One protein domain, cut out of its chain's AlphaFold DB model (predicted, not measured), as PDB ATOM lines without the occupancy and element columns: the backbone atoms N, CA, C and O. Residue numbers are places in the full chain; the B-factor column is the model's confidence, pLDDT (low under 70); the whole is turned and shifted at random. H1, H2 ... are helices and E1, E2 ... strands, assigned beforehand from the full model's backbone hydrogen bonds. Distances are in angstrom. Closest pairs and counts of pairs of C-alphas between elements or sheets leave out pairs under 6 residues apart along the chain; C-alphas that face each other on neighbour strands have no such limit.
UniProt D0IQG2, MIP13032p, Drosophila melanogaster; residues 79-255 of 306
ATOM      1  N   CYS A  79      40.852   0.765  46.251       56.06
ATOM      2  CA  CYS A  79      40.246  -0.023  45.174       56.06
ATOM      3  C   CYS A  79      41.222  -0.201  44.002       56.06
ATOM      4  O   CYS A  79      41.338  -1.294  43.444       56.06
ATOM      5  N   LEU A  80      41.919   0.876  43.623       62.12
ATOM      6  CA  LEU A  80      42.804   0.942  42.457       62.12
ATOM      7  C   LEU A  80      44.245   0.478  42.746       62.12
ATOM      8  O   LEU A  80      45.001   0.236  41.803       62.12
ATOM      9  N   SER A  81      44.636   0.349  44.017       57.66
ATOM     10  CA  SER A  81      45.997  -0.015  44.419       57.66
ATOM     11  C   SER A  81      46.324  -1.466  44.052       57.66
ATOM     12  O   SER A  81      45.611  -2.380  44.465       57.66
ATOM     13  N   PRO A  82      47.444  -1.721  43.347       52.62
ATOM     14  CA  PRO A  82      47.890  -3.075  43.003       52.62
ATOM     15  C   PRO A  82      48.352  -3.918  44.203       52.62
ATOM     16  O   PRO A  82      48.625  -5.108  44.050       52.62
ATOM     17  N   THR A  83      48.508  -3.317  45.385       54.03
ATOM     18  CA  THR A  83      49.068  -3.972  46.571       54.03
ATOM     19  C   THR A  83      47.984  -4.702  47.357       54.03
ATOM     20  O   THR A  83      47.215  -4.081  48.083       54.03
ATOM     21  N   ASN A  84      47.957  -6.023  47.177       56.75
ATOM     22  CA  ASN A  84      47.279  -7.068  47.952       56.75
ATOM     23  C   ASN A  84      46.568  -6.603  49.246       56.75
ATOM     24  O   ASN A  84      47.130  -6.672  50.337       56.75
ATOM     25  N   VAL A  85      45.313  -6.166  49.112       75.31
ATOM     26  CA  VAL A  85      44.371  -6.025  50.232       75.31
ATOM     27  C   VAL A  85      43.628  -7.351  50.349       75.31
ATOM     28  O   VAL A  85      43.015  -7.769  49.378       75.31
ATOM     29  N   GLU A  86      43.695  -8.033  51.489       83.50
ATOM     30  CA  GLU A  86      43.023  -9.325  51.691       83.50
ATOM     31  C   GLU A  86      41.488  -9.218  51.495       83.50
ATOM     32  O   GLU A  86      40.905  -8.167  51.795       83.50
ATOM     33  N   PRO A  87      40.799 -10.263  50.983       87.62
ATOM     34  CA  PRO A  87      39.348 -10.229  50.821       87.62
ATOM     35  C   PRO A  87      38.628 -10.034  52.158       87.62
ATOM     36  O   PRO A  87      38.908 -10.730  53.134       87.62
ATOM     37  N   ARG A  88      37.640  -9.131  52.214       91.69
ATOM     38  CA  ARG A  88      36.860  -8.938  53.445       91.69
ATOM     39  C   ARG A  88      36.103 -10.210  53.813       91.69
ATOM     40  O   ARG A  88      35.451 -10.831  52.970       91.69
ATOM     41  N   LYS A  89      36.058 -10.503  55.116       91.94
ATOM     42  CA  LYS A  89      35.281 -11.614  55.687       91.94
ATOM     43  C   LYS A  89      33.826 -11.632  55.202       91.94
ATOM     44  O   LYS A  89      33.326 -12.684  54.837       91.94
ATOM     45  N   LEU A  90      33.177 -10.466  55.106       93.00
ATOM     46  CA  LEU A  90      31.799 -10.357  54.612       93.00
ATOM     47  C   LEU A  90      31.621 -10.944  53.200       93.00
ATOM     48  O   LEU A  90      30.618 -11.609  52.943       93.00
ATOM     49  N   LEU A  91      32.578 -10.701  52.297       94.56
ATOM     50  CA  LEU A  91      32.539 -11.250  50.943       94.56
ATOM     51  C   LEU A  91      32.797 -12.754  50.967       94.56
ATOM     52  O   LEU A  91      32.077 -13.492  50.307       94.56
ATOM     53  N   LEU A  92      33.781 -13.219  51.738       94.44
ATOM     54  CA  LEU A  92      34.069 -14.650  51.877       94.44
ATOM     55  C   LEU A  92      32.859 -15.417  52.426       94.44
ATOM     56  O   LEU A  92      32.499 -16.464  51.891       94.44
ATOM     57  N   ASP A  93      32.168 -14.852  53.415       95.00
ATOM     58  CA  ASP A  93      30.928 -15.402  53.962       95.00
ATOM     59  C   ASP A  93      29.781 -15.361  52.934       95.00
ATOM     60  O   ASP A  93      28.910 -16.230  52.915       95.00
ATOM     61  N   GLN A  94      29.744 -14.351  52.059       94.94
ATOM     62  CA  GLN A  94      28.781 -14.307  50.957       94.94
ATOM     63  C   GLN A  94      29.089 -15.381  49.906       94.94
ATOM     64  O   GLN A  94      28.172 -16.063  49.453       94.94
ATOM     65  N   LEU A  95      30.359 -15.544  49.534       95.12
ATOM     66  CA  LEU A  95      30.825 -16.558  48.591       95.12
ATOM     67  C   LEU A  95      30.529 -17.957  49.112       95.12
ATOM     68  O   LEU A  95      30.005 -18.776  48.361       95.12
ATOM     69  N   SER A  96      30.797 -18.214  50.395       93.00
ATOM     70  CA  SER A  96      30.457 -19.488  51.014       93.00
ATOM     71  C   SER A  96      28.953 -19.721  50.940       93.00
ATOM     72  O   SER A  96      28.551 -20.732  50.395       93.00
ATOM     73  N   ARG A  97      28.093 -18.769  51.325       90.94
ATOM     74  CA  ARG A  97      26.631 -18.944  51.204       90.94
ATOM     75  C   ARG A  97      26.152 -19.194  49.772       90.94
ATOM     76  O   ARG A  97      25.277 -20.027  49.569       90.94
ATOM     77  N   VAL A  98      26.693 -18.473  48.791       90.81
ATOM     78  CA  VAL A  98      26.267 -18.589  47.386       90.81
ATOM     79  C   VAL A  98      26.752 -19.897  46.756       90.81
ATOM     80  O   VAL A  98      26.006 -20.524  46.007       90.81
ATOM     81  N   PHE A  99      27.981 -20.323  47.050       90.31
ATOM     82  CA  PHE A  99      28.601 -21.489  46.417       90.31
ATOM     83  C   PHE A  99      28.567 -22.770  47.275       90.31
ATOM     84  O   PHE A  99      28.891 -23.837  46.756       90.31
ATOM     85  N   ALA A 100      28.131 -22.712  48.541       81.56
ATOM     86  CA  ALA A 100      27.970 -23.878  49.429       81.56
ATOM     87  C   ALA A 100      26.713 -24.714  49.156       81.56
ATOM     88  O   ALA A 100      26.514 -25.723  49.828       81.56
ATOM     89  N   GLY A 101      25.866 -24.316  48.199       71.62
ATOM     90  CA  GLY A 101      24.738 -25.143  47.762       71.62
ATOM     91  C   GLY A 101      25.185 -26.511  47.234       71.62
ATOM     92  O   GLY A 101      26.379 -26.745  47.035       71.62
ATOM     93  N   GLU A 102      24.221 -27.391  46.967       69.19
ATOM     94  CA  GLU A 102      24.450 -28.751  46.463       69.19
ATOM     95  C   GLU A 102      25.454 -28.776  45.295       69.19
ATOM     96  O   GLU A 102      25.472 -27.882  44.438       69.19
ATOM     97  N   ASP A 103      26.329 -29.782  45.263       66.88
ATOM     98  CA  ASP A 103      27.386 -29.916  44.250       66.88
ATOM     99  C   ASP A 103      26.849 -30.069  42.818       66.88
ATOM    100  O   ASP A 103      27.611 -29.917  41.866       66.88
ATOM    101  N   SER A 104      25.543 -30.301  42.660       65.56
ATOM    102  CA  SER A 104      24.833 -30.442  41.387       65.56
ATOM    103  C   SER A 104      24.331 -29.119  40.780       65.56
ATOM    104  O   SER A 104      23.900 -29.107  39.628       65.56
ATOM    105  N   ALA A 105      24.403 -27.986  41.489       81.38
ATOM    106  CA  ALA A 105      23.892 -26.705  40.987       81.38
ATOM    107  C   ALA A 105      25.004 -25.653  40.834       81.38
ATOM    108  O   ALA A 105      25.461 -25.048  41.808       81.38
ATOM    109  N   ILE A 106      25.430 -25.403  39.590       88.31
ATOM    110  CA  ILE A 106      26.249 -24.235  39.231       88.31
ATOM    111  C   ILE A 106      25.300 -23.100  38.801       88.31
ATOM    112  O   ILE A 106      24.370 -23.359  38.035       88.31
ATOM    113  N   PRO A 107      25.500 -21.842  39.234       90.31
ATOM    114  CA  PRO A 107      24.702 -20.723  38.732       90.31
ATOM    115  C   PRO A 107      24.840 -20.563  37.210       90.31
ATOM    116  O   PRO A 107      25.915 -20.756  36.648       90.31
ATOM    117  N   GLU A 108      23.761 -20.181  36.523       91.62
ATOM    118  CA  GLU A 108      23.824 -19.839  35.093       91.62
ATOM    119  C   GLU A 108      24.553 -18.505  34.871       91.62
ATOM    120  O   GLU A 108      25.313 -18.349  33.914       91.62
ATOM    121  N   VAL A 109      24.337 -17.548  35.778       93.19
ATOM    122  CA  VAL A 109      24.903 -16.200  35.714       93.19
ATOM    123  C   VAL A 109      25.539 -15.846  37.053       93.19
ATOM    124  O   VAL A 109      24.934 -16.055  38.101       93.19
ATOM    125  N   VAL A 110      26.737 -15.266  37.030       95.88
ATOM    126  CA  VAL A 110      27.384 -14.642  38.193       95.88
ATOM    127  C   VAL A 110      27.656 -13.187  37.862       95.88
ATOM    128  O   VAL A 110      28.286 -12.896  36.852       95.88
ATOM    129  N   THR A 111      27.186 -12.271  38.706       96.50
ATOM    130  CA  THR A 111      27.342 -10.833  38.470       96.50
ATOM    131  C   THR A 111      28.405 -10.247  39.391       96.50
ATOM    132  O   THR A 111      28.375 -10.457  40.602       96.50
ATOM    133  N   ILE A 112      29.340  -9.490  38.824       96.81
ATOM    134  CA  ILE A 112      30.349  -8.728  39.557       96.81
ATOM    135  C   ILE A 112      30.166  -7.261  39.187       96.81
ATOM    136  O   ILE A 112      30.165  -6.904  38.009       96.81
ATOM    137  N   ILE A 113      29.966  -6.414  40.190       94.81
ATOM    138  CA  ILE A 113      29.606  -5.009  40.006       94.81
ATOM    139  C   ILE A 113      30.705  -4.151  40.611       94.81
ATOM    140  O   ILE A 113      31.133  -4.393  41.736       94.81
ATOM    141  N   SER A 114      31.159  -3.143  39.873       91.62
ATOM    142  CA  SER A 114      32.153  -2.205  40.388       91.62
ATOM    143  C   SER A 114      31.613  -1.459  41.608       91.62
ATOM    144  O   SER A 114      30.436  -1.079  41.618       91.62
ATOM    145  N   PRO A 115      32.458  -1.216  42.619       89.06
ATOM    146  CA  PRO A 115      32.081  -0.392  43.746       89.06
ATOM    147  C   PRO A 115      31.856   1.048  43.246       89.06
ATOM    148  O   PRO A 115      32.494   1.472  42.274       89.06
ATOM    149  N   PRO A 116      30.920   1.803  43.845       83.75
ATOM    150  CA  PRO A 116      30.558   3.136  43.362       83.75
ATOM    151  C   PRO A 116      31.744   4.104  43.328       83.75
ATOM    152  O   PRO A 116      31.786   4.994  42.479       83.75
ATOM    153  N   GLU A 117      32.738   3.899  44.186       80.81
ATOM    154  CA  GLU A 117      33.990   4.647  44.225       80.81
ATOM    155  C   GLU A 117      34.743   4.512  42.898       80.81
ATOM    156  O   GLU A 117      35.108   5.520  42.294       80.81
ATOM    157  N   ALA A 118      34.865   3.291  42.370       72.50
ATOM    158  CA  ALA A 118      35.506   3.022  41.081       72.50
ATOM    159  C   ALA A 118      34.716   3.571  39.875       72.50
ATOM    160  O   ALA A 118      35.246   3.626  38.767       72.50
ATOM    161  N   LEU A 119      33.459   3.980  40.080       75.38
ATOM    162  CA  LEU A 119      32.587   4.561  39.055       75.38
ATOM    163  C   LEU A 119      32.556   6.101  39.085       75.38
ATOM    164  O   LEU A 119      31.849   6.702  38.279       75.38
ATOM    165  N   GLY A 120      33.304   6.742  39.991       74.25
ATOM    166  CA  GLY A 120      33.328   8.201  40.157       74.25
ATOM    167  C   GLY A 120      32.629   8.715  41.421       74.25
ATOM    168  O   GLY A 120      32.431   9.918  41.558       74.25
ATOM    169  N   GLY A 121      32.235   7.833  42.347       71.12
ATOM    170  CA  GLY A 121      31.893   8.178  43.736       71.12
ATOM    171  C   GLY A 121      30.588   8.955  43.970       71.12
ATOM    172  O   GLY A 121      30.281   9.286  45.112       71.12
ATOM    173  N   SER A 122      29.797   9.250  42.934       80.94
ATOM    174  CA  SER A 122      28.526   9.976  43.091       80.94
ATOM    175  C   SER A 122      27.472   9.160  43.854       80.94
ATOM    176  O   SER A 122      27.296   7.962  43.621       80.94
ATOM    177  N   ALA A 123      26.682   9.828  44.702       80.12
ATOM    178  CA  ALA A 123      25.573   9.213  45.440       80.12
ATOM    179  C   ALA A 123      24.530   8.545  44.519       80.12
ATOM    180  O   ALA A 123      23.923   7.537  44.887       80.12
ATOM    181  N   LEU A 124      24.338   9.070  43.303       81.88
ATOM    182  CA  LEU A 124      23.464   8.459  42.299       81.88
ATOM    183  C   LEU A 124      24.000   7.094  41.841       81.88
ATOM    184  O   LEU A 124      23.238   6.133  41.731       81.88
ATOM    185  N   LEU A 125      25.316   6.978  41.647       83.12
ATOM    186  CA  LEU A 125      25.958   5.728  41.245       83.12
ATOM    187  C   LEU A 125      25.881   4.672  42.346       83.12
ATOM    188  O   LEU A 125      25.615   3.512  42.044       83.12
ATOM    189  N   ALA A 126      26.007   5.056  43.619       85.75
ATOM    190  CA  ALA A 126      25.805   4.131  44.738       85.75
ATOM    191  C   ALA A 126      24.398   3.503  44.731       85.75
ATOM    192  O   ALA A 126      24.237   2.293  44.931       85.75
ATOM    193  N   LYS A 127      23.365   4.298  44.418       84.88
ATOM    194  CA  LYS A 127      21.994   3.788  44.271       84.88
ATOM    195  C   LYS A 127      21.839   2.896  43.038       84.88
ATOM    196  O   LYS A 127      21.173   1.867  43.122       84.88
ATOM    197  N   LEU A 128      22.489   3.235  41.925       86.44
ATOM    198  CA  LEU A 128      22.511   2.401  40.719       86.44
ATOM    199  C   LEU A 128      23.173   1.034  40.974       86.44
ATOM    200  O   LEU A 128      22.609   0.004  40.613       86.44
ATOM    201  N   VAL A 129      24.328   1.011  41.646       89.19
ATOM    202  CA  VAL A 129      25.025  -0.223  42.050       89.19
ATOM    203  C   VAL A 129      24.118  -1.087  42.924       89.19
ATOM    204  O   VAL A 129      23.994  -2.287  42.690       89.19
ATOM    205  N   THR A 130      23.414  -0.468  43.875       88.50
ATOM    206  CA  THR A 130      22.437  -1.156  44.731       88.50
ATOM    207  C   THR A 130      21.282  -1.745  43.912       88.50
ATOM    208  O   THR A 130      20.905  -2.898  44.120       88.50
ATOM    209  N   LEU A 131      20.741  -0.999  42.940       87.69
ATOM    210  CA  LEU A 131      19.714  -1.515  42.032       87.69
ATOM    211  C   LEU A 131      20.209  -2.729  41.245       87.69
ATOM    212  O   LEU A 131      19.489  -3.724  41.157       87.69
ATOM    213  N   PHE A 132      21.422  -2.674  40.693       89.88
ATOM    214  CA  PHE A 132      21.998  -3.800  39.962       89.88
ATOM    215  C   PHE A 132      22.218  -5.015  40.863       89.88
ATOM    216  O   PHE A 132      21.793  -6.110  40.502       89.88
ATOM    217  N   ALA A 133      22.784  -4.827  42.057       89.81
ATOM    218  CA  ALA A 133      23.012  -5.909  43.015       89.81
ATOM    219  C   ALA A 133      21.706  -6.592  43.465       89.81
ATOM    220  O   ALA A 133      21.683  -7.792  43.731       89.81
ATOM    221  N   ASN A 134      20.603  -5.843  43.516       88.44
ATOM    222  CA  ASN A 134      19.285  -6.387  43.840       88.44
ATOM    223  C   ASN A 134      18.600  -7.062  42.643       88.44
ATOM    224  O   ASN A 134      17.820  -7.999  42.833       88.44
ATOM    225  N   SER A 135      18.883  -6.589  41.427       86.50
ATOM    226  CA  SER A 135      18.265  -7.079  40.190       86.50
ATOM    227  C   SER A 135      18.917  -8.357  39.672       86.50
ATOM    228  O   SER A 135      18.221  -9.221  39.141       86.50
ATOM    229  N   PHE A 136      20.233  -8.486  39.839       87.12
ATOM    230  CA  PHE A 136      21.016  -9.615  39.356       87.12
ATOM    231  C   PHE A 136      21.512 -10.441  40.539       87.12
ATOM    232  O   PHE A 136      22.229  -9.933  41.392       87.12
ATOM    233  N   LYS A 137      21.136 -11.720  40.615       88.94
ATOM    234  CA  LYS A 137      21.591 -12.623  41.680       88.94
ATOM    235  C   LYS A 137      22.144 -13.922  41.080       88.94
ATOM    236  O   LYS A 137      21.510 -14.450  40.171       88.94
ATOM    237  N   PRO A 138      23.258 -14.459  41.612       93.56
ATOM    238  CA  PRO A 138      24.121 -13.857  42.633       93.56
ATOM    239  C   PRO A 138      24.910 -12.644  42.107       93.56
ATOM    240  O   PRO A 138      25.444 -12.677  40.998       93.56
ATOM    241  N   ALA A 139      25.001 -11.593  42.930       94.62
ATOM    242  CA  ALA A 139      25.820 -10.409  42.672       94.62
ATOM    243  C   ALA A 139      26.840 -10.171  43.786       94.62
ATOM    244  O   ALA A 139      26.527 -10.282  44.975       94.62
ATOM    245  N   PHE A 140      28.045  -9.784  43.379       96.06
ATOM    246  CA  PHE A 140      29.159  -9.447  44.254       96.06
ATOM    247  C   PHE A 140      29.644  -8.031  43.942       96.06
ATOM    248  O   PHE A 140      29.823  -7.679  42.777       96.06
ATOM    249  N   VAL A 141      29.867  -7.230  44.984       94.00
ATOM    250  CA  VAL A 141      30.413  -5.868  44.873       94.00
ATOM    251  C   VAL A 141      31.802  -5.852  45.521       94.00
ATOM    252  O   VAL A 141      31.911  -5.550  46.716       94.00
ATOM    253  N   PRO A 142      32.853  -6.274  44.792       93.19
ATOM    254  CA  PRO A 142      34.217  -6.262  45.301       93.19
ATOM    255  C   PRO A 142      34.692  -4.829  45.560       93.19
ATOM    256  O   PRO A 142      34.416  -3.926  44.779       93.19
ATOM    257  N   GLN A 143      35.441  -4.636  46.641       89.25
ATOM    258  CA  GLN A 143      36.008  -3.340  47.046       89.25
ATOM    259  C   GLN A 143      37.509  -3.228  46.746       89.25
ATOM    260  O   GLN A 143      38.128  -2.201  46.981       89.25
ATOM    261  N   ASN A 144      38.125  -4.300  46.256       89.06
ATOM    262  CA  ASN A 144      39.523  -4.325  45.849       89.06
ATOM    263  C   ASN A 144      39.751  -5.465  44.845       89.06
ATOM    264  O   ASN A 144      38.861  -6.269  44.559       89.06
ATOM    265  N   THR A 145      40.960  -5.545  44.303       90.88
ATOM    266  CA  THR A 145      41.298  -6.532  43.275       90.88
ATOM    267  C   THR A 145      41.409  -7.965  43.812       90.88
ATOM    268  O   THR A 145      41.130  -8.904  43.068       90.88
ATOM    269  N   ALA A 146      41.766  -8.168  45.085       91.94
ATOM    270  CA  ALA A 146      41.819  -9.508  45.677       91.94
ATOM    271  C   ALA A 146      40.418 -10.097  45.880       91.94
ATOM    272  O   ALA A 146      40.219 -11.298  45.728       91.94
ATOM    273  N   GLU A 147      39.426  -9.255  46.161       94.12
ATOM    274  CA  GLU A 147      38.023  -9.654  46.216       94.12
ATOM    275  C   GLU A 147      37.516 -10.140  44.854       94.12
ATOM    276  O   GLU A 147      36.826 -11.155  44.786       94.12
ATOM    277  N   VAL A 148      37.927  -9.490  43.757       95.12
ATOM    278  CA  VAL A 148      37.657  -9.984  42.393       95.12
ATOM    279  C   VAL A 148      38.266 -11.377  42.200       95.12
ATOM    280  O   VAL A 148      37.584 -12.290  41.730       95.12
ATOM    281  N   LYS A 149      39.527 -11.571  42.618       94.56
ATOM    282  CA  LYS A 149      40.203 -12.877  42.566       94.56
ATOM    283  C   LYS A 149      39.453 -13.938  43.371       94.56
ATOM    284  O   LYS A 149      39.242 -15.033  42.860       94.56
ATOM    285  N   ALA A 150      39.017 -13.613  44.587       95.56
ATOM    286  CA  ALA A 150      38.291 -14.530  45.461       95.56
ATOM    287  C   ALA A 150      36.958 -14.981  44.845       95.56
ATOM    288  O   ALA A 150      36.631 -16.167  44.896       95.56
ATOM    289  N   VAL A 151      36.215 -14.070  44.203       96.81
ATOM    290  CA  VAL A 151      34.968 -14.406  43.492       96.81
ATOM    291  C   VAL A 151      35.243 -15.376  42.340       96.81
ATOM    292  O   VAL A 151      34.571 -16.404  42.233       96.81
ATOM    293  N   LEU A 152      36.247 -15.088  41.504       95.88
ATOM    294  CA  LEU A 152      36.631 -15.966  40.393       95.88
ATOM    295  C   LEU A 152      37.096 -17.338  40.891       95.88
ATOM    296  O   LEU A 152      36.650 -18.361  40.377       95.88
ATOM    297  N   GLN A 153      37.946 -17.375  41.920       95.00
ATOM    298  CA  GLN A 153      38.426 -18.619  42.519       95.00
ATOM    299  C   GLN A 153      37.285 -19.463  43.084       95.00
ATOM    300  O   GLN A 153      37.253 -20.669  42.847       95.00
ATOM    301  N   ALA A 154      36.332 -18.849  43.789       95.38
ATOM    302  CA  ALA A 154      35.173 -19.551  44.333       95.38
ATOM    303  C   ALA A 154      34.283 -20.133  43.223       95.38
ATOM    304  O   ALA A 154      33.871 -21.291  43.311       95.38
ATOM    305  N   LEU A 155      34.045 -19.371  42.148       94.94
ATOM    306  CA  LEU A 155      33.300 -19.853  40.984       94.94
ATOM    307  C   LEU A 155      34.006 -21.039  40.313       94.94
ATOM    308  O   LEU A 155      33.387 -22.072  40.066       94.94
ATOM    309  N   MET A 156      35.310 -20.920  40.059       92.88
ATOM    310  CA  MET A 156      36.092 -22.003  39.461       92.88
ATOM    311  C   MET A 156      36.109 -23.238  40.364       92.88
ATOM    312  O   MET A 156      35.909 -24.350  39.888       92.88
ATOM    313  N   ALA A 157      36.267 -23.068  41.678       92.75
ATOM    314  CA  ALA A 157      36.188 -24.176  42.623       92.75
ATOM    315  C   ALA A 157      34.821 -24.878  42.568       92.75
ATOM    316  O   ALA A 157      34.768 -26.107  42.613       92.75
ATOM    317  N   LYS A 158      33.722 -24.125  42.415       93.06
ATOM    318  CA  LYS A 158      32.381 -24.702  42.259       93.06
ATOM    319  C   LYS A 158      32.248 -25.510  40.964       93.06
ATOM    320  O   LYS A 158      31.742 -26.626  41.013       93.06
ATOM    321  N   ILE A 159      32.739 -24.987  39.839       92.56
ATOM    322  CA  ILE A 159      32.730 -25.697  38.548       92.56
ATOM    323  C   ILE A 159      33.569 -26.976  38.630       92.56
ATOM    324  O   ILE A 159      33.106 -28.034  38.216       92.56
ATOM    325  N   GLN A 160      34.766 -26.913  39.224       91.44
ATOM    326  CA  GLN A 160      35.620 -28.091  39.408       91.44
ATOM    327  C   GLN A 160      34.908 -29.172  40.227       91.44
ATOM    328  O   GLN A 160      34.914 -30.335  39.835       91.44
ATOM    329  N   LYS A 161      34.287 -28.796  41.354       91.50
ATOM    330  CA  LYS A 161      33.524 -29.734  42.188       91.50
ATOM    331  C   LYS A 161      32.386 -30.379  41.405       91.50
ATOM    332  O   LYS A 161      32.245 -31.593  41.453       91.50
ATOM    333  N   TYR A 162      31.632 -29.591  40.638       91.56
ATOM    334  CA  TYR A 162      30.568 -30.123  39.791       91.56
ATOM    335  C   TYR A 162      31.100 -31.147  38.785       91.56
ATOM    336  O   TYR A 162      30.538 -32.231  38.697       91.56
ATOM    337  N   CYS A 163      32.193 -30.836  38.077       89.56
ATOM    338  CA  CYS A 163      32.796 -31.753  37.104       89.56
ATOM    339  C   CYS A 163      33.280 -33.054  37.753       89.56
ATOM    340  O   CYS A 163      33.197 -34.114  37.146       89.56
ATOM    341  N   ASN A 164      33.772 -32.980  38.992       90.06
ATOM    342  CA  ASN A 164      34.225 -34.158  39.729       90.06
ATOM    343  C   ASN A 164      33.057 -35.038  40.203       90.06
ATOM    344  O   ASN A 164      33.218 -36.250  40.314       90.06
ATOM    345  N   SER A 165      31.901 -34.435  40.499       88.19
ATOM    346  CA  SER A 165      30.742 -35.126  41.079       88.19
ATOM    347  C   SER A 165      29.656 -35.492  40.060       88.19
ATOM    348  O   SER A 165      28.759 -36.264  40.383       88.19
ATOM    349  N   ASN A 166      29.705 -34.950  38.840       85.25
ATOM    350  CA  ASN A 166      28.672 -35.130  37.821       85.25
ATOM    351  C   ASN A 166      29.295 -35.557  36.489       85.25
ATOM    352  O   ASN A 166      30.184 -34.894  35.965       85.25
ATOM    353  N   ALA A 167      28.759 -36.622  35.888       81.38
ATOM    354  CA  ALA A 167      29.186 -37.084  34.563       81.38
ATOM    355  C   ALA A 167      28.731 -36.154  33.422       81.38
ATOM    356  O   ALA A 167      29.283 -36.190  32.323       81.38
ATOM    357  N   LYS A 168      27.702 -35.329  33.663       85.75
ATOM    358  CA  LYS A 168      27.232 -34.342  32.690       85.75
ATOM    359  C   LYS A 168      28.208 -33.161  32.669       85.75
ATOM    360  O   LYS A 168      28.505 -32.631  33.737       85.75
ATOM    361  N   PRO A 169      28.660 -32.698  31.491       81.88
ATOM    362  CA  PRO A 169      29.493 -31.507  31.420       81.88
ATOM    363  C   PRO A 169      28.732 -30.288  31.968       81.88
ATOM    364  O   PRO A 169      27.527 -30.155  31.709       81.88
ATOM    365  N   PRO A 170      29.402 -29.392  32.714       85.94
ATOM    366  CA  PRO A 170      28.767 -28.184  33.222       85.94
ATOM    367  C   PRO A 170      28.310 -27.297  32.062       85.94
ATOM    368  O   PRO A 170      28.969 -27.210  31.022       85.94
ATOM    369  N   HIS A 171      27.193 -26.595  32.250       89.94
ATOM    370  CA  HIS A 171      26.825 -25.519  31.335       89.94
ATOM    371  C   HIS A 171      27.834 -24.372  31.426       89.94
ATOM    372  O   HIS A 171      28.465 -24.145  32.460       89.94
ATOM    373  N   THR A 172      27.959 -23.610  30.342       93.25
ATOM    374  CA  THR A 172      28.782 -22.401  30.330       93.25
ATOM    375  C   THR A 172      28.170 -21.338  31.243       93.25
ATOM    376  O   THR A 172      27.056 -20.867  31.000       93.25
ATOM    377  N   VAL A 173      28.908 -20.932  32.275       94.75
ATOM    378  CA  VAL A 173      28.499 -19.877  33.206       94.75
ATOM    379  C   VAL A 173      28.772 -18.511  32.591       94.75
ATOM    380  O   VAL A 173      29.865 -18.229  32.093       94.75
ATOM    381  N   LYS A 174      27.776 -17.633  32.658       95.31
ATOM    382  CA  LYS A 174      27.867 -16.255  32.178       95.31
ATOM    383  C   LYS A 174      28.357 -15.362  33.317       95.31
ATOM    384  O   LYS A 174      27.664 -15.183  34.315       95.31
ATOM    385  N   VAL A 175      29.548 -14.794  33.185       96.38
ATOM    386  CA  VAL A 175      30.111 -13.846  34.152       96.38
ATOM    387  C   VAL A 175      29.803 -12.431  33.677       96.38
ATOM    388  O   VAL A 175      30.407 -11.934  32.728       96.38
ATOM    389  N   LEU A 176      28.829 -11.795  34.319       96.25
ATOM    390  CA  LEU A 176      28.388 -10.440  34.010       96.25
ATOM    391  C   LEU A 176      29.225  -9.430  34.799       96.25
ATOM    392  O   LEU A 176      29.186  -9.413  36.027       96.25
ATOM    393  N   LEU A 177      29.963  -8.577  34.096       95.25
ATOM    394  CA  LEU A 177      30.802  -7.530  34.669       95.25
ATOM    395  C   LEU A 177      30.142  -6.176  34.432       95.25
ATOM    396  O   LEU A 177      30.052  -5.725  33.294       95.25
ATOM    397  N   ILE A 178      29.685  -5.533  35.503       93.25
ATOM    398  CA  ILE A 178      29.031  -4.224  35.448       93.25
ATOM    399  C   ILE A 178      29.994  -3.177  36.009       93.25
ATOM    400  O   ILE A 178      30.221  -3.115  37.218       93.25
ATOM    401  N   GLY A 179      30.571  -2.350  35.140       90.12
ATOM    402  CA  GLY A 179      31.457  -1.255  35.534       90.12
ATOM    403  C   GLY A 179      32.556  -0.930  34.531       90.12
ATOM    404  O   GLY A 179      32.505  -1.362  33.383       90.12
ATOM    405  N   GLY A 180      33.531  -0.128  34.960       86.75
ATOM    406  CA  GLY A 180      34.574   0.435  34.095       86.75
ATOM    407  C   GLY A 180      35.869  -0.382  34.015       86.75
ATOM    408  O   GLY A 180      35.954  -1.514  34.499       86.75
ATOM    409  N   ASP A 181      36.906   0.233  33.437       86.75
ATOM    410  CA  ASP A 181      38.208  -0.392  33.148       86.75
ATOM    411  C   ASP A 181      38.864  -1.052  34.365       86.75
ATOM    412  O   ASP A 181      39.527  -2.077  34.220       86.75
ATOM    413  N   TRP A 182      38.660  -0.509  35.568       88.38
ATOM    414  CA  TRP A 182      39.197  -1.102  36.790       88.38
ATOM    415  C   TRP A 182      38.729  -2.550  36.987       88.38
ATOM    416  O   TRP A 182      39.558  -3.452  37.117       88.38
ATOM    417  N   LEU A 183      37.413  -2.793  36.975       91.94
ATOM    418  CA  LEU A 183      36.860  -4.127  37.212       91.94
ATOM    419  C   LEU A 183      37.202  -5.062  36.060       91.94
ATOM    420  O   LEU A 183      37.552  -6.220  36.285       91.94
ATOM    421  N   GLN A 184      37.103  -4.560  34.832       90.69
ATOM    422  CA  GLN A 184      37.370  -5.343  33.630       90.69
ATOM    423  C   GLN A 184      38.844  -5.769  33.593       90.69
ATOM    424  O   GLN A 184      39.142  -6.958  33.488       90.69
ATOM    425  N   GLY A 185      39.768  -4.831  33.808       89.62
ATOM    426  CA  GLY A 185      41.201  -5.098  33.888       89.62
ATOM    427  C   GLY A 185      41.581  -6.004  35.061       89.62
ATOM    428  O   GLY A 185      42.369  -6.933  34.883       89.62
ATOM    429  N   ALA A 186      41.000  -5.792  36.249       91.75
ATOM    430  CA  ALA A 186      41.219  -6.668  37.398       91.75
ATOM    431  C   ALA A 186      40.720  -8.092  37.120       91.75
ATOM    432  O   ALA A 186      41.434  -9.052  37.398       91.75
ATOM    433  N   THR A 187      39.529  -8.244  36.541       94.00
ATOM    434  CA  THR A 187      38.954  -9.559  36.237       94.00
ATOM    435  C   THR A 187      39.794 -10.298  35.203       94.00
ATOM    436  O   THR A 187      40.170 -11.441  35.443       94.00
ATOM    437  N   LEU A 188      40.150  -9.644  34.091       91.56
ATOM    438  CA  LEU A 188      40.956 -10.253  33.029       91.56
ATOM    439  C   LEU A 188      42.341 -10.677  33.530       91.56
ATOM    440  O   LEU A 188      42.780 -11.785  33.236       91.56
ATOM    441  N   ARG A 189      43.002  -9.840  34.343       91.69
ATOM    442  CA  ARG A 189      44.307 -10.168  34.935       91.69
ATOM    443  C   ARG A 189      44.246 -11.444  35.775       91.69
ATOM    444  O   ARG A 189      45.042 -12.352  35.555       91.69
ATOM    445  N   HIS A 190      43.300 -11.525  36.712       93.44
ATOM    446  CA  HIS A 190      43.158 -12.707  37.566       93.44
ATOM    447  C   HIS A 190      42.654 -13.922  36.794       93.44
ATOM    448  O   HIS A 190      43.049 -15.038  37.105       93.44
ATOM    449  N   TYR A 191      41.806 -13.728  35.785       93.69
ATOM    450  CA  TYR A 191      41.347 -14.817  34.933       93.69
ATOM    451  C   TYR A 191      42.521 -15.501  34.230       93.69
ATOM    452  O   TYR A 191      42.658 -16.713  34.339       93.69
ATOM    453  N   VAL A 192      43.413 -14.735  33.592       92.62
ATOM    454  CA  VAL A 192      44.610 -15.289  32.935       92.62
ATOM    455  C   VAL A 192      45.506 -16.019  33.941       92.62
ATOM    456  O   VAL A 192      45.947 -17.134  33.665       92.62
ATOM    457  N   GLU A 193      45.722 -15.439  35.125       91.25
ATOM    458  CA  GLU A 193      46.506 -16.069  36.197       91.25
ATOM    459  C   GLU A 193      45.908 -17.420  36.634       91.25
ATOM    460  O   GLU A 193      46.621 -18.413  36.755       91.25
ATOM    461  N   LEU A 194      44.590 -17.477  36.845       91.50
ATOM    462  CA  LEU A 194      43.895 -18.680  37.307       91.50
ATOM    463  C   LEU A 194      43.755 -19.746  36.214       91.50
ATOM    464  O   LEU A 194      43.734 -20.936  36.528       91.50
ATOM    465  N   MET A 195      43.647 -19.334  34.952       89.25
ATOM    466  CA  MET A 195      43.538 -20.230  33.801       89.25
ATOM    467  C   MET A 195      44.877 -20.850  33.404       89.25
ATOM    468  O   MET A 195      44.886 -21.975  32.919       89.25
ATOM    469  N   GLY A 196      46.002 -20.167  33.638       88.75
ATOM    470  CA  GLY A 196      47.330 -20.640  33.220       88.75
ATOM    471  C   GLY A 196      47.768 -21.975  33.837       88.75
ATOM    472  O   GLY A 196      48.656 -22.632  33.306       88.75
ATOM    473  N   VAL A 197      47.135 -22.392  34.935       88.94
ATOM    474  CA  VAL A 197      47.385 -23.674  35.619       88.94
ATOM    475  C   VAL A 197      46.267 -24.702  35.402       88.94
ATOM    476  O   VAL A 197      46.287 -25.773  36.006       88.94
ATOM    477  N   ARG A 198      45.257 -24.375  34.586       87.00
ATOM    478  CA  ARG A 198      44.104 -25.235  34.287       87.00
ATOM    479  C   ARG A 198      44.243 -25.840  32.884       87.00
ATOM    480  O   ARG A 198      44.868 -25.225  32.022       87.00
ATOM    481  N   PRO A 199      43.653 -27.020  32.624       88.38
ATOM    482  CA  PRO A 199      43.618 -27.562  31.272       88.38
ATOM    483  C   PRO A 199      42.792 -26.665  30.317       88.38
ATOM    484  O   PRO A 199      41.951 -25.884  30.769       88.38
ATOM    485  N   PRO A 200      43.043 -26.723  28.996       86.19
ATOM    486  CA  PRO A 200      42.501 -25.763  28.025       86.19
ATOM    487  C   PRO A 200      40.979 -25.846  27.824       86.19
ATOM    488  O   PRO A 200      40.357 -24.878  27.388       86.19
ATOM    489  N   ASP A 201      40.358 -26.973  28.166       86.44
ATOM    490  CA  ASP A 201      38.907 -27.181  28.129       86.44
ATOM    491  C   ASP A 201      38.135 -26.213  29.045       86.44
ATOM    492  O   ASP A 201      36.995 -25.852  28.732       86.44
ATOM    493  N   TRP A 202      38.783 -25.699  30.096       89.25
ATOM    494  CA  TRP A 202      38.221 -24.716  31.026       89.25
ATOM    495  C   TRP A 202      37.720 -23.432  30.368       89.25
ATOM    496  O   TRP A 202      36.807 -22.787  30.894       89.25
ATOM    497  N   LEU A 203      38.280 -23.057  29.214       87.00
ATOM    498  CA  LEU A 203      37.864 -21.864  28.473       87.00
ATOM    499  C   LEU A 203      36.388 -21.934  28.050       87.00
ATOM    500  O   LEU A 203      35.731 -20.905  27.929       87.00
ATOM    501  N   ASN A 204      35.835 -23.140  27.891       89.88
ATOM    502  CA  ASN A 204      34.448 -23.342  27.468       89.88
ATOM    503  C   ASN A 204      33.430 -23.239  28.618       89.88
ATOM    504  O   ASN A 204      32.221 -23.154  28.375       89.88
ATOM    505  N   HIS A 205      33.888 -23.236  29.872       91.19
ATOM    506  CA  HIS A 205      33.011 -23.191  31.045       91.19
ATOM    507  C   HIS A 205      32.588 -21.777  31.437       91.19
ATOM    508  O   HIS A 205      31.624 -21.628  32.183       91.19
ATOM    509  N   LEU A 206      33.270 -20.741  30.941       93.44
ATOM    510  CA  LEU A 206      33.031 -19.350  31.322       93.44
ATOM    511  C   LEU A 206      32.868 -18.464  30.086       93.44
ATOM    512  O   LEU A 206      33.648 -18.544  29.142       93.44
ATOM    513  N   ARG A 207      31.880 -17.568  30.113       93.50
ATOM    514  CA  ARG A 207      31.728 -16.486  29.128       93.50
ATOM    515  C   ARG A 207      31.548 -15.156  29.829       93.50
ATOM    516  O   ARG A 207      30.638 -15.008  30.640       93.50
ATOM    517  N   PHE A 208      32.391 -14.186  29.495       93.06
ATOM    518  CA  PHE A 208      32.330 -12.847  30.072       93.06
ATOM    519  C   PHE A 208      31.400 -11.935  29.268       93.06
ATOM    520  O   PHE A 208      31.464 -11.898  28.043       93.06
ATOM    521  N   TYR A 209      30.571 -11.170  29.977       93.00
ATOM    522  CA  TYR A 209      29.702 -10.133  29.425       93.00
ATOM    523  C   TYR A 209      30.065  -8.802  30.075       93.00
ATOM    524  O   TYR A 209      29.958  -8.657  31.290       93.00
ATOM    525  N   LEU A 210      30.519  -7.842  29.272       92.00
ATOM    526  CA  LEU A 210      31.083  -6.576  29.741       92.00
ATOM    527  C   LEU A 210      30.062  -5.451  29.557       92.00
ATOM    528  O   LEU A 210      29.767  -5.066  28.430       92.00
ATOM    529  N   VAL A 211      29.537  -4.919  30.658       91.19
ATOM    530  CA  VAL A 211      28.585  -3.804  30.674       91.19
ATOM    531  C   VAL A 211      29.296  -2.574  31.246       91.19
ATOM    532  O   VAL A 211      29.531  -2.523  32.458       91.19
ATOM    533  N   PRO A 212      29.663  -1.583  30.413       88.62
ATOM    534  CA  PRO A 212      30.336  -0.387  30.889       88.62
ATOM    535  C   PRO A 212      29.353   0.437  31.716       88.62
ATOM    536  O   PRO A 212      28.231   0.676  31.294       88.62
ATOM    537  N   VAL A 213      29.749   0.874  32.905       84.06
ATOM    538  CA  VAL A 213      28.959   1.799  33.729       84.06
ATOM    539  C   VAL A 213      29.903   2.872  34.250       84.06
ATOM    540  O   VAL A 213      31.065   2.577  34.525       84.06
ATOM    541  N   GLY A 214      29.405   4.102  34.380       71.62
ATOM    542  CA  GLY A 214      30.198   5.280  34.734       71.62
ATOM    543  C   GLY A 214      30.471   6.170  33.518       71.62
ATOM    544  O   GLY A 214      30.436   5.711  32.381       71.62
ATOM    545  N   GLY A 215      30.713   7.461  33.757       62.19
ATOM    546  CA  GLY A 215      30.759   8.499  32.712       62.19
ATOM    547  C   GLY A 215      31.927   8.408  31.720       62.19
ATOM    548  O   GLY A 215      31.996   9.211  30.796       62.19
ATOM    549  N   SER A 216      32.841   7.449  31.878       61.56
ATOM    550  CA  SER A 216      33.899   7.185  30.904       61.56
ATOM    551  C   SER A 216      33.754   5.755  30.395       61.56
ATOM    552  O   SER A 216      34.007   4.796  31.126       61.56
ATOM    553  N   CYS A 217      33.303   5.608  29.146       65.56
ATOM    554  CA  CYS A 217      33.350   4.332  28.439       65.56
ATOM    555  C   CYS A 217      34.826   3.925  28.331       65.56
ATOM    556  O   CYS A 217      35.601   4.555  27.611       65.56
ATOM    557  N   GLY A 218      35.218   2.939  29.137       74.31
ATOM    558  CA  GLY A 218      36.605   2.525  29.293       74.31
ATOM    559  C   GLY A 218      37.249   2.028  27.996       74.31
ATOM    560  O   GLY A 218      36.562   1.695  27.026       74.31
ATOM    561  N   SER A 219      38.580   1.947  27.981       84.38
ATOM    562  CA  SER A 219      39.373   1.491  26.829       84.38
ATOM    563  C   SER A 219      38.888   0.142  26.286       84.38
ATOM    564  O   SER A 219      38.749  -0.036  25.072       84.38
ATOM    565  N   VAL A 220      38.540  -0.789  27.181       86.00
ATOM    566  CA  VAL A 220      38.048  -2.121  26.798       86.00
ATOM    567  C   VAL A 220      36.685  -2.027  26.105       86.00
ATOM    568  O   VAL A 220      36.508  -2.581  25.024       86.00
ATOM    569  N   ALA A 221      35.734  -1.280  26.666       85.88
ATOM    570  CA  ALA A 221      34.406  -1.115  26.070       85.88
ATOM    571  C   ALA A 221      34.457  -0.366  24.724       85.88
ATOM    572  O   ALA A 221      33.735  -0.714  23.783       85.88
ATOM    573  N   ARG A 222      35.361   0.615  24.589       88.00
ATOM    574  CA  ARG A 222      35.625   1.295  23.315       88.00
ATOM    575  C   ARG A 222      36.163   0.325  22.265       88.00
ATOM    576  O   ARG A 222      35.696   0.352  21.130       88.00
ATOM    577  N   HIS A 223      37.111  -0.532  22.634       89.06
ATOM    578  CA  HIS A 223      37.644  -1.548  21.730       89.06
ATOM    579  C   HIS A 223      36.560  -2.545  21.294       89.06
ATOM    580  O   HIS A 223      36.409  -2.801  20.103       89.06
ATOM    581  N   LEU A 224      35.733  -3.026  22.226       88.44
ATOM    582  CA  LEU A 224      34.609  -3.913  21.903       88.44
ATOM    583  C   LEU A 224      33.599  -3.259  20.962       88.44
ATOM    584  O   LEU A 224      33.105  -3.914  20.054       88.44
ATOM    585  N   SER A 225      33.352  -1.959  21.119       89.31
ATOM    586  CA  SER A 225      32.494  -1.198  20.204       89.31
ATOM    587  C   SER A 225      33.078  -1.105  18.788       89.31
ATOM    588  O   SER A 225      32.337  -1.030  17.818       89.31
ATOM    589  N   GLN A 226      34.404  -1.121  18.632       90.88
ATOM    590  CA  GLN A 226      35.034  -1.155  17.305       90.88
ATOM    591  C   GLN A 226      34.944  -2.541  16.658       90.88
ATOM    592  O   GLN A 226      34.911  -2.644  15.435       90.88
ATOM    593  N   MET A 227      34.930  -3.599  17.471       92.25
ATOM    594  CA  MET A 227      34.863  -4.980  16.993       92.25
ATOM    595  C   MET A 227      33.434  -5.443  16.702       92.25
ATOM    596  O   MET A 227      33.225  -6.244  15.792       92.25
ATOM    597  N   ASP A 228      32.461  -4.972  17.481       90.75
ATOM    598  CA  ASP A 228      31.070  -5.399  17.413       90.75
ATOM    599  C   ASP A 228      30.130  -4.190  17.350       90.75
ATOM    600  O   ASP A 228      29.946  -3.442  18.315       90.75
ATOM    601  N   GLN A 229      29.477  -4.037  16.198       90.25
ATOM    602  CA  GLN A 229      28.524  -2.960  15.960       90.25
ATOM    603  C   GLN A 229      27.285  -3.055  16.865       90.25
ATOM    604  O   GLN A 229      26.738  -2.024  17.251       90.25
ATOM    605  N   ALA A 230      26.836  -4.260  17.235       89.94
ATOM    606  CA  ALA A 230      25.704  -4.424  18.147       89.94
ATOM    607  C   ALA A 230      26.071  -3.943  19.559       89.94
ATOM    608  O   ALA A 230      25.278  -3.259  20.211       89.94
ATOM    609  N   TYR A 231      27.303  -4.229  19.993       89.12
ATOM    610  CA  TYR A 231      27.852  -3.702  21.240       89.12
ATOM    611  C   TYR A 231      27.961  -2.171  21.201       89.12
ATOM    612  O   TYR A 231      27.528  -1.497  22.136       89.12
ATOM    613  N   ALA A 232      28.467  -1.615  20.095       88.25
ATOM    614  CA  ALA A 232      28.599  -0.171  19.900       88.25
ATOM    615  C   ALA A 232      27.255   0.561  19.977       88.25
ATOM    616  O   ALA A 232      27.146   1.594  20.631       88.25
ATOM    617  N   VAL A 233      26.212   0.021  19.344       88.75
ATOM    618  CA  VAL A 233      24.869   0.617  19.395       88.75
ATOM    619  C   VAL A 233      24.309   0.572  20.818       88.75
ATOM    620  O   VAL A 233      23.728   1.558  21.280       88.75
ATOM    621  N   MET A 234      24.511  -0.544  21.524       86.19
ATOM    622  CA  MET A 234      23.962  -0.754  22.863       86.19
ATOM    623  C   MET A 234      24.663   0.072  23.944       86.19
ATOM    624  O   MET A 234      23.978   0.611  24.807       86.19
ATOM    625  N   PHE A 235      25.996   0.170  23.906       87.19
ATOM    626  CA  PHE A 235      26.807   0.748  24.988       87.19
ATOM    627  C   PHE A 235      27.719   1.901  24.564       87.19
ATOM    628  O   PHE A 235      28.180   2.659  25.413       87.19
ATOM    629  N   GLY A 236      28.008   2.032  23.270       80.06
ATOM    630  CA  GLY A 236      28.840   3.104  22.722       80.06
ATOM    631  C   GLY A 236      28.077   4.399  22.431       80.06
ATOM    632  O   GLY A 236      28.706   5.398  22.098       80.06
ATOM    633  N   SER A 237      26.745   4.393  22.546       79.06
ATOM    634  CA  SER A 237      25.896   5.573  22.360       79.06
ATOM    635  C   SER A 237      25.588   6.280  23.682       79.06
ATOM    636  O   SER A 237      25.470   5.645  24.732       79.06
ATOM    637  N   ASP A 238      25.357   7.596  23.624       82.31
ATOM    638  CA  ASP A 238      24.957   8.401  24.792       82.31
ATOM    639  C   ASP A 238      23.641   7.919  25.426       82.31
ATOM    640  O   ASP A 238      23.387   8.153  26.608       82.31
ATOM    641  N   ASN A 239      22.821   7.182  24.665       84.25
ATOM    642  CA  ASN A 239      21.572   6.585  25.131       84.25
ATOM    643  C   ASN A 239      21.783   5.676  26.347       84.25
ATOM    644  O   ASN A 239      20.949   5.660  27.254       84.25
ATOM    645  N   TRP A 240      22.883   4.919  26.378       85.38
ATOM    646  CA  TRP A 240      23.194   4.040  27.502       85.38
ATOM    647  C   TRP A 240      23.523   4.836  28.765       85.38
ATOM    648  O   TRP A 240      22.942   4.586  29.823       85.38
ATOM    649  N   THR A 241      24.385   5.846  28.641       82.81
ATOM    650  CA  THR A 241      24.746   6.744  29.745       82.81
ATOM    651  C   THR A 241      23.509   7.439  30.309       82.81
ATOM    652  O   THR A 241      23.261   7.370  31.514       82.81
ATOM    653  N   GLN A 242      22.662   8.003  29.442       85.38
ATOM    654  CA  GLN A 242      21.403   8.636  29.845       85.38
ATOM    655  C   GLN A 242      20.451   7.647  30.529       85.38
ATOM    656  O   GLN A 242      19.780   7.994  31.502       85.38
ATOM    657  N   LEU A 243      20.383   6.396  30.060       85.62
ATOM    658  CA  LEU A 243      19.576   5.358  30.698       85.62
ATOM    659  C   LEU A 243      20.084   5.046  32.112       85.62
ATOM    660  O   LEU A 243      19.270   4.940  33.034       85.62
ATOM    661  N   CYS A 244      21.401   4.930  32.296       84.62
ATOM    662  CA  CYS A 244      22.016   4.739  33.608       84.62
ATOM    663  C   CYS A 244      21.720   5.914  34.547       84.62
ATOM    664  O   CYS A 244      21.294   5.690  35.679       84.62
ATOM    665  N   GLU A 245      21.873   7.154  34.085       84.19
ATOM    666  CA  GLU A 245      21.566   8.354  34.872       84.19
ATOM    667  C   GLU A 245      20.093   8.407  35.273       84.19
ATOM    668  O   GLU A 245      19.762   8.617  36.442       84.19
ATOM    669  N   ARG A 246      19.186   8.129  34.330       85.94
ATOM    670  CA  ARG A 246      17.747   8.118  34.600       85.94
ATOM    671  C   ARG A 246      17.370   7.008  35.572       85.94
ATOM    672  O   ARG A 246      16.534   7.227  36.450       85.94
ATOM    673  N   ALA A 247      17.979   5.829  35.448       84.19
ATOM    674  CA  ALA A 247      17.796   4.728  36.388       84.19
ATOM    675  C   ALA A 247      18.308   5.098  37.788       84.19
ATOM    676  O   ALA A 247      17.602   4.868  38.770       84.19
ATOM    677  N   ALA A 248      19.473   5.741  37.881       83.00
ATOM    678  CA  ALA A 248      20.056   6.209  39.132       83.00
ATOM    679  C   ALA A 248      19.194   7.288  39.812       83.00
ATOM    680  O   ALA A 248      18.891   7.182  41.000       83.00
ATOM    681  N   ALA A 249      18.720   8.284  39.058       82.38
ATOM    682  CA  ALA A 249      17.815   9.325  39.550       82.38
ATOM    683  C   ALA A 249      16.473   8.739  40.015       82.38
ATOM    684  O   ALA A 249      15.940   9.097  41.064       82.38
ATOM    685  N   THR A 250      15.958   7.761  39.273       80.88
ATOM    686  CA  THR A 250      14.732   7.038  39.622       80.88
ATOM    687  C   THR A 250      14.901   6.205  40.896       80.88
ATOM    688  O   THR A 250      13.977   6.131  41.709       80.88
ATOM    689  N   ALA A 251      16.067   5.585  41.091       75.81
ATOM    690  CA  ALA A 251      16.441   4.934  42.347       75.81
ATOM    691  C   ALA A 251      16.498   5.952  43.491       75.81
ATOM    692  O   ALA A 251      16.086   5.671  44.614       75.81
ATOM    693  N   ALA A 252      17.000   7.153  43.196       72.56
ATOM    694  CA  ALA A 252      17.161   8.206  44.175       72.56
ATOM    695  C   ALA A 252      15.839   8.754  44.697       72.56
ATOM    696  O   ALA A 252      15.706   8.858  45.915       72.56
ATOM    697  N   ALA A 253      14.886   9.013  43.801       70.69
ATOM    698  CA  ALA A 253      13.548   9.482  44.141       70.69
ATOM    699  C   ALA A 253      12.776   8.468  45.002       70.69
ATOM    700  O   ALA A 253      12.113   8.851  45.956       70.69
ATOM    701  N   GLN A 254      12.927   7.166  44.738       56.38
ATOM    702  CA  GLN A 254      12.252   6.113  45.512       56.38
ATOM    703  C   GLN A 254      12.747   5.992  46.961       56.38
ATOM    704  O   GLN A 254      12.005   5.520  47.813       56.38
ATOM    705  N   CYS A 255      13.975   6.426  47.256       50.12
ATOM    706  CA  CYS A 255      14.486   6.490  48.629       50.12
ATOM    707  C   CYS A 255      14.237   7.850  49.307       50.12
ATOM    708  O   CYS A 255      14.521   7.977  50.492       50.12
TER     709      CYS A 255
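This is residues 79 to 255 of the 306 residues of the protein "MIP13032p" of Drosophila melanogaster (UniProt D0IQG2). A narrow wall of three parallel strands has two long helices, H4 and H5, covering one face in two layers, with H1 packed on H4. H3 sits by the E1 edge and the helical hairpin H7 and H8 by the E3 edge, while H9 spans from H8 to H3 past the strands' final ends. The 177 printed residues run H1 E1 H2 H3 H4 E2 H5 H6 E3 H7 H8 H9, nine named helices and three named strands, in sheet order E1 E2 E3, mostly helix. The whole is compact, with a radius of gyration of the C-alphas of 16.7 A and spans of 47 by 37 by 32 A.

Find E1, residues 109 to 113, from C-alpha 109 at (24.903, -16.200, 35.714); E2 is residues 173 to 178 and E3 residues 206 to 211, 16.2 A long. H4, residues 145 to 165, is 30.6 A long, and H5, residues 181 to 195, is 20.6 A. Look for H1 at residues 89 to 99, starting at (35.281, -11.614, 55.687), H2 at 116 to 119, H3 at 123 to 135, H6 at 200 to 205, H7 at 219 to 227 and H8 at 229 to 235. H9, residues 238 to 254, runs 24.4 A to (12.252, 6.113, 45.512).

Start at E2, parallel to E1, where N 112 and O 176 are 2.8 A apart, and to E3, where N 175 and O 207 are 2.8 A apart, both within hydrogen-bond range. Two strand-helix-strand units, parallel neighbour strands with helices between, are E1, H2 H3 H4, E2 and E2, H5 H6, E3, the latter with a right-handed crossover. H4 and H5 are on the same face, at heights over the sheet of 10.4 A and 9.8 A. They touch at a steep tilt of 40 degrees, closest at C-alphas 149 and 190, 5.8 A. H1 touches H4 at C-alphas 99 and 158, 6.5 A. H3 only grazes the sheet; it touches H2 at C-alphas 126 and 116, 5.0 A, and H9, about perpendicular at 89 degrees, at C-alphas 128 and 248, 4.8 A. H7 and H8 form a hairpin, closest at C-alphas 225 and 232, 4.0 A. H6 is close to but not clearly touching H4, at C-alphas 205 and 159, 7.9 A. Every O i to N i+4 pair is within range in H1, H3, H4, H5, H7, H8 and H9; H6 has 0 of 2 but 3 of 3 O i to N i+3 pairs, and H2 is too short for an i+4 pair.

The farthest C-alphas, Ala 167 and Ala 253, are 50.0 A apart. The printed part has no cut and no long link. Residues 79 to 84, 102 to 104, 215 to 217 and 254 to 255 have pLDDT under 70.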